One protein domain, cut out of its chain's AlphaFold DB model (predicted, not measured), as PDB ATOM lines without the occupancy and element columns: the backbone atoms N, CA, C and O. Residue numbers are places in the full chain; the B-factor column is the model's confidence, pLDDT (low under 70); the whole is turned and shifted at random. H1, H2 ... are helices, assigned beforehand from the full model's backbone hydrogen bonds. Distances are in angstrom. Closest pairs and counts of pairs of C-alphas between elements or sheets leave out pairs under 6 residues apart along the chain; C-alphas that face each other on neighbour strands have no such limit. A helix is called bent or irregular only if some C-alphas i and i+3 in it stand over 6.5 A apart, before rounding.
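Overview. This is residues 120 to 170 of the 185 residues of the protein "Carboxymuconolactone decarboxylase family protein" of Spirosoma endophyticum (UniProt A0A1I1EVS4). Two helices, H3 and H1, cross nearly at right angles and pack on each other; the four-residue H2 sits at the start of H3. Residues 138 to 147 form the connecting arc from the end of H1 to H2, and residues 120 to 124 lead into H1. The printed part has 51 residues with three named helices, in the order H1, H2, H3, and no named strand; its class is all helix. It is compact, with a radius of gyration of the C-alphas of 10.3 A, and spans 30 by 23 by 14 A.

Along the chain. Find C-alpha 153 at (-35.670, 39.131, -32.274); from there H3, residues 153 to 168, runs 20.2 A to C-alpha 168 at (-45.005, 25.257, -20.982). H3 is neither bent nor irregular, but only just: C-alphas 161 and 164 are 6.4 A apart. Go back to C-alpha 125 at (-40.276, 35.970, -18.286), where H1, residues 125 to 137, begins its 18.0 A. Between them look for H2, residues 148 to 151.

Arrangement. Look first at Gly 129 and Ala 165: their C-alphas, the closest of H1 and H3, are 3.9 A apart. These helices touch and stand about perpendicular, at 74 degrees. H2 and H3 touch only at the corner by their tight link, H3 with residues 155 to 156 alone; the closest C-alphas, of Gly 149 and Asp 156, are 4.7 A apart. H1 and H2 are apart. In H1 every O i to N i+4 pair is within hydrogen-bond range, in H3 9 of 12 are, and H2 is too short for such a pair.

Size, cuts and confidence. The C-alphas of Asp 120 and Gly 147, the two farthest apart, are 31.5 A apart. The printed part has no cut, and the link from H1 to H2, 10 residues, is short. The mean pLDDT of the printed part is 91.5, and no printed residue is under 70.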
ATOM      1  N   ASP A 120     -48.581  37.290 -12.255       71.56
ATOM      2  CA  ASP A 120     -48.851  38.674 -11.840       71.56
ATOM      3  C   ASP A 120     -47.674  39.611 -12.163       71.56
ATOM      4  O   ASP A 120     -47.871  40.791 -12.456       71.56
ATOM      5  N   ASP A 121     -46.450  39.075 -12.160       74.75
ATOM      6  CA  ASP A 121     -45.229  39.789 -12.527       74.75
ATOM      7  C   ASP A 121     -44.725  39.322 -13.900       74.75
ATOM      8  O   ASP A 121     -44.585  38.128 -14.170       74.75
ATOM      9  N   ARG A 122     -44.458  40.282 -14.791       73.38
ATOM     10  CA  ARG A 122     -43.882  40.024 -16.120       73.38
ATOM     11  C   ARG A 122     -42.356  40.121 -16.128       73.38
ATOM     12  O   ARG A 122     -41.741  39.833 -17.156       73.38
ATOM     13  N   SER A 123     -41.742  40.543 -15.024       84.06
ATOM     14  CA  SER A 123     -40.292  40.622 -14.908       84.06
ATOM     15  C   SER A 123     -39.665  39.224 -15.026       84.06
ATOM     16  O   SER A 123     -40.177  38.234 -14.513       84.06
ATOM     17  N   GLY A 124     -38.575  39.108 -15.789       89.12
ATOM     18  CA  GLY A 124     -37.830  37.849 -15.907       89.12
ATOM     19  C   GLY A 124     -38.464  36.746 -16.770       89.12
ATOM     20  O   GLY A 124     -37.841  35.692 -16.903       89.12
ATOM     21  N   LYS A 125     -39.620  36.972 -17.418       91.81
ATOM     22  CA  LYS A 125     -40.276  35.970 -18.286       91.81
ATOM     23  C   LYS A 125     -39.356  35.389 -19.357       91.81
ATOM     24  O   LYS A 125     -39.352  34.182 -19.578       91.81
ATOM     25  N   TYR A 126     -38.521  36.222 -19.975       93.38
ATOM     26  CA  TYR A 126     -37.559  35.748 -20.966       93.38
ATOM     27  C   TYR A 126     -36.603  34.699 -20.369       93.38
ATOM     28  O   TYR A 126     -36.357  33.657 -20.974       93.38
ATOM     29  N   GLU A 127     -36.089  34.933 -19.155       93.50
ATOM     30  CA  GLU A 127     -35.203  33.980 -18.476       93.50
ATOM     31  C   GLU A 127     -35.921  32.712 -18.043       93.50
ATOM     32  O   GLU A 127     -35.344  31.630 -18.145       93.50
ATOM     33  N   GLN A 128     -37.156  32.836 -17.561       93.25
ATOM     34  CA  GLN A 128     -37.988  31.697 -17.187       93.25
ATOM     35  C   GLN A 128     -38.222  30.789 -18.393       93.25
ATOM     36  O   GLN A 128     -37.850  29.618 -18.359       93.25
ATOM     37  N   GLY A 129     -38.717  31.342 -19.502       94.31
ATOM     38  CA  GLY A 129     -38.959  30.565 -20.712       94.31
ATOM     39  C   GLY A 129     -37.691  29.990 -21.321       94.31
ATOM     40  O   GLY A 129     -37.686  28.852 -21.782       94.31
ATOM     41  N   ARG A 130     -36.574  30.724 -21.254       95.06
ATOM     42  CA  ARG A 130     -35.267  30.190 -21.650       95.06
ATOM     43  C   ARG A 130     -34.896  28.951 -20.828       95.06
ATOM     44  O   ARG A 130     -34.484  27.961 -21.420       95.06
ATOM     45  N   LYS A 131     -35.064  28.972 -19.501       94.94
ATOM     46  CA  LYS A 131     -34.777  27.817 -18.623       94.94
ATOM     47  C   LYS A 131     -35.702  26.631 -18.892       94.94
ATOM     48  O   LYS A 131     -35.243  25.488 -18.880       94.94
ATOM     49  N   VAL A 132     -36.986  26.884 -19.147       94.94
ATOM     50  CA  VAL A 132     -37.945  25.839 -19.538       94.94
ATOM     51  C   VAL A 132     -37.506  25.201 -20.858       94.94
ATOM     52  O   VAL A 132     -37.381  23.980 -20.941       94.94
ATOM     53  N   LEU A 133     -37.156  26.012 -21.859       94.25
ATOM     54  CA  LEU A 133     -36.651  25.525 -23.142       94.25
ATOM     55  C   LEU A 133     -35.340  24.731 -22.999       94.25
ATOM     56  O   LEU A 133     -35.204  23.668 -23.603       94.25
ATOM     57  N   GLU A 134     -34.391  25.194 -22.179       95.44
ATOM     58  CA  GLU A 134     -33.153  24.456 -21.861       95.44
ATOM     59  C   GLU A 134     -33.449  23.102 -21.212       95.44
ATOM     60  O   GLU A 134     -32.800  22.108 -21.530       95.44
ATOM     61  N   THR A 135     -34.455  23.051 -20.336       93.75
ATOM     62  CA  THR A 135     -34.889  21.821 -19.663       93.75
ATOM     63  C   THR A 135     -35.465  20.814 -20.656       93.75
ATOM     64  O   THR A 135     -35.081  19.645 -20.642       93.75
ATOM     65  N   LEU A 136     -36.354  21.268 -21.543       92.31
ATOM     66  CA  LEU A 136     -37.027  20.428 -22.537       92.31
ATOM     67  C   LEU A 136     -36.057  19.906 -23.604       92.31
ATOM     68  O   LEU A 136     -36.049  18.720 -23.924       92.31
ATOM     69  N   THR A 137     -35.202  20.787 -24.126       92.69
ATOM     70  CA  THR A 137     -34.264  20.461 -25.215       92.69
ATOM     71  C   THR A 137     -32.947  19.870 -24.730       92.69
ATOM     72  O   THR A 137     -32.146  19.409 -25.544       92.69
ATOM     73  N   LYS A 138     -32.681  19.927 -23.418       94.56
ATOM     74  CA  LYS A 138     -31.386  19.589 -22.806       94.56
ATOM     75  C   LYS A 138     -30.211  20.337 -23.451       94.56
ATOM     76  O   LYS A 138     -29.087  19.840 -23.459       94.56
ATOM     77  N   THR A 139     -30.477  21.517 -24.011       93.19
ATOM     78  CA  THR A 139     -29.525  22.293 -24.811       93.19
ATOM     79  C   THR A 139     -29.456  23.728 -24.294       93.19
ATOM     80  O   THR A 139     -30.503  24.379 -24.225       93.19
ATOM     81  N   PRO A 140     -28.256  24.253 -23.972       93.00
ATOM     82  CA  PRO A 140     -28.083  25.644 -23.568       93.00
ATOM     83  C   PRO A 140     -28.600  26.629 -24.620       93.00
ATOM     84  O   PRO A 140     -28.410  26.435 -25.820       93.00
ATOM     85  N   GLN A 141     -29.211  27.715 -24.163       92.19
ATOM     86  CA  GLN A 141     -29.770  28.758 -25.013       92.19
ATOM     87  C   GLN A 141     -28.915  30.026 -24.906       92.19
ATOM     88  O   GLN A 141     -28.982  30.762 -23.916       92.19
ATOM     89  N   SER A 142     -28.110  30.279 -25.939       89.31
ATOM     90  CA  SER A 142     -27.251  31.464 -26.049       89.31
ATOM     91  C   SER A 142     -28.046  32.774 -26.059       89.31
ATOM     92  O   SER A 142     -29.235  32.806 -26.390       89.31
ATOM     93  N   LYS A 143     -27.369  33.878 -25.715       84.56
ATOM     94  CA  LYS A 143     -27.907  35.240 -25.820       84.56
ATOM     95  C   LYS A 143     -26.934  36.148 -26.586       84.56
ATOM     96  O   LYS A 143     -25.796  36.273 -26.131       84.56
ATOM     97  N   PRO A 144     -27.375  36.812 -27.672       82.50
ATOM     98  CA  PRO A 144     -28.679  36.647 -28.332       82.50
ATOM     99  C   PRO A 144     -28.854  35.230 -28.908       82.50
ATOM    100  O   PRO A 144     -27.875  34.506 -29.101       82.50
ATOM    101  N   ALA A 145     -30.101  34.804 -29.127       88.44
ATOM    102  CA  ALA A 145     -30.363  33.505 -29.741       88.44
ATOM    103  C   ALA A 145     -29.908  33.523 -31.209       88.44
ATOM    104  O   ALA A 145     -30.314  34.430 -31.932       88.44
ATOM    105  N   PRO A 146     -29.089  32.561 -31.668       91.31
ATOM    106  CA  PRO A 146     -28.598  32.553 -33.042       91.31
ATOM    107  C   PRO A 146     -29.708  32.218 -34.051       91.31
ATOM    108  O   PRO A 146     -30.780  31.717 -33.698       91.31
ATOM    109  N   GLY A 147     -29.438  32.442 -35.337       92.81
ATOM    110  CA  GLY A 147     -30.324  32.016 -36.423       92.81
ATOM    111  C   GLY A 147     -31.596  32.860 -36.509       92.81
ATOM    112  O   GLY A 147     -31.521  34.079 -36.650       92.81
ATOM    113  N   PHE A 148     -32.775  32.231 -36.437       92.44
ATOM    114  CA  PHE A 148     -34.046  32.958 -36.554       92.44
ATOM    115  C   PHE A 148     -34.233  33.998 -35.442       92.44
ATOM    116  O   PHE A 148     -34.898  35.005 -35.665       92.44
ATOM    117  N   GLY A 149     -33.670  33.761 -34.251       92.19
ATOM    118  CA  GLY A 149     -33.804  34.678 -33.121       92.19
ATOM    119  C   GLY A 149     -32.964  35.937 -33.303       92.19
ATOM    120  O   GLY A 149     -33.392  37.025 -32.942       92.19
ATOM    121  N   GLU A 150     -31.808  35.803 -33.945       93.12
ATOM    122  CA  GLU A 150     -30.949  36.921 -34.321       93.12
ATOM    123  C   GLU A 150     -31.564  37.702 -35.486       93.12
ATOM    124  O   GLU A 150     -31.632  38.928 -35.453       93.12
ATOM    125  N   PHE A 151     -32.084  36.984 -36.486       95.88
ATOM    126  CA  PHE A 151     -32.733  37.573 -37.656       95.88
ATOM    127  C   PHE A 151     -34.045  38.297 -37.313       95.88
ATOM    128  O   PHE A 151     -34.315  39.379 -37.833       95.88
ATOM    129  N   ALA A 152     -34.866  37.715 -36.436       96.06
ATOM    130  CA  ALA A 152     -36.164  38.247 -36.034       96.06
ATOM    131  C   ALA A 152     -36.325  38.232 -34.500       96.06
ATOM    132  O   ALA A 152     -37.105  37.439 -33.980       96.06
ATOM    133  N   PRO A 153     -35.696  39.153 -33.746       93.25
ATOM    134  CA  PRO A 153     -35.670  39.131 -32.274       93.25
ATOM    135  C   PRO A 153     -37.033  39.016 -31.582       93.25
ATOM    136  O   PRO A 153     -37.147  38.482 -30.481       93.25
ATOM    137  N   ARG A 154     -38.105  39.474 -32.241       95.12
ATOM    138  CA  ARG A 154     -39.469  39.343 -31.723       95.12
ATOM    139  C   ARG A 154     -39.940  37.890 -31.628       95.12
ATOM    140  O   ARG A 154     -40.662  37.578 -30.686       95.12
ATOM    141  N   ILE A 155     -39.553  37.009 -32.558       94.00
ATOM    142  CA  ILE A 155     -39.946  35.595 -32.470       94.00
ATOM    143  C   ILE A 155     -39.260  34.923 -31.284       94.00
ATOM    144  O   ILE A 155     -39.880  34.133 -30.582       94.00
ATOM    145  N   ASP A 156     -38.013  35.301 -31.011       94.62
ATOM    146  CA  ASP A 156     -37.262  34.785 -29.876       94.62
ATOM    147  C   ASP A 156     -37.897  35.183 -28.540       94.62
ATOM    148  O   ASP A 156     -38.116  34.341 -27.665       94.62
ATOM    149  N   ALA A 157     -38.271  36.461 -28.427       93.81
ATOM    150  CA  ALA A 157     -39.016  36.970 -27.287       93.81
ATOM    151  C   ALA A 157     -40.355  36.239 -27.122       93.81
ATOM    152  O   ALA A 157     -40.658  35.787 -26.028       93.81
ATOM    153  N   PHE A 158     -41.138  36.045 -28.187       94.19
ATOM    154  CA  PHE A 158     -42.432  35.353 -28.090       94.19
ATOM    155  C   PHE A 158     -42.296  33.880 -27.705       94.19
ATOM    156  O   PHE A 158     -43.069  33.392 -26.880       94.19
ATOM    157  N   LEU A 159     -41.296  33.176 -28.234       94.06
ATOM    158  CA  LEU A 159     -41.031  31.801 -27.827       94.06
ATOM    159  C   LEU A 159     -40.716  31.735 -26.332       94.06
ATOM    160  O   LEU A 159     -41.316  30.942 -25.617       94.06
ATOM    161  N   LYS A 160     -39.823  32.583 -25.825       94.44
ATOM    162  CA  LYS A 160     -39.411  32.512 -24.417       94.44
ATOM    163  C   LYS A 160     -40.449  33.116 -23.481       94.44
ATOM    164  O   LYS A 160     -40.901  32.448 -22.564       94.44
ATOM    165  N   GLU A 161     -40.864  34.350 -23.707       93.44
ATOM    166  CA  GLU A 161     -41.736  35.080 -22.785       93.44
ATOM    167  C   GLU A 161     -43.181  34.596 -22.793       93.44
ATOM    168  O   GLU A 161     -43.856  34.747 -21.778       93.44
ATOM    169  N   HIS A 162     -43.662  34.048 -23.913       92.00
ATOM    170  CA  HIS A 162     -45.054  33.630 -24.040       92.00
ATOM    171  C   HIS A 162     -45.203  32.111 -24.113       92.00
ATOM    172  O   HIS A 162     -45.890  31.525 -23.280       92.00
ATOM    173  N   LEU A 163     -44.549  31.439 -25.063       94.12
ATOM    174  CA  LEU A 163     -44.726  29.992 -25.207       94.12
ATOM    175  C   LEU A 163     -44.099  29.234 -24.028       94.12
ATOM    176  O   LEU A 163     -44.784  28.483 -23.340       94.12
ATOM    177  N   PHE A 164     -42.814  29.444 -23.752       94.75
ATOM    178  CA  PHE A 164     -42.113  28.653 -22.743       94.75
ATOM    179  C   PHE A 164     -42.325  29.145 -21.309       94.75
ATOM    180  O   PHE A 164     -42.386  28.314 -20.410       94.75
ATOM    181  N   ALA A 165     -42.463  30.454 -21.080       93.56
ATOM    182  CA  ALA A 165     -42.668  30.996 -19.733       93.56
ATOM    183  C   ALA A 165     -44.125  30.964 -19.250       93.56
ATOM    184  O   ALA A 165     -44.331  30.896 -18.045       93.56
ATOM    185  N   ASP A 166     -45.120  31.027 -20.145       90.56
ATOM    186  CA  ASP A 166     -46.532  30.945 -19.740       90.56
ATOM    187  C   ASP A 166     -47.117  29.560 -20.020       90.56
ATOM    188  O   ASP A 166     -47.610  28.900 -19.108       90.56
ATOM    189  N   VAL A 167     -47.064  29.101 -21.277       93.62
ATOM    190  CA  VAL A 167     -47.748  27.859 -21.670       93.62
ATOM    191  C   VAL A 167     -47.012  26.636 -21.130       93.62
ATOM    192  O   VAL A 167     -47.614  25.838 -20.426       93.62
ATOM    193  N   PHE A 168     -45.718  26.470 -21.413       94.44
ATOM    194  CA  PHE A 168     -45.005  25.257 -20.982       94.44
ATOM    195  C   PHE A 168     -44.672  25.231 -19.488       94.44
ATOM    196  O   PHE A 168     -44.597  24.141 -18.931       94.44
ATOM    197  N   ASP A 169     -44.512  26.380 -18.829       92.25
ATOM    198  CA  ASP A 169     -44.234  26.432 -17.386       92.25
ATOM    199  C   ASP A 169     -45.444  26.028 -16.518       92.25
ATOM    200  O   ASP A 169     -45.284  25.606 -15.373       92.25
ATOM    201  N   SER A 170     -46.665  26.114 -17.062       92.75
ATOM    202  CA  SER A 170     -47.888  25.708 -16.364       92.75
ATOM    203  C   SER A 170     -47.863  24.213 -16.016       92.75
ATOM    204  O   SER A 170     -47.704  23.353 -16.886       92.75
TER     205      SER A 170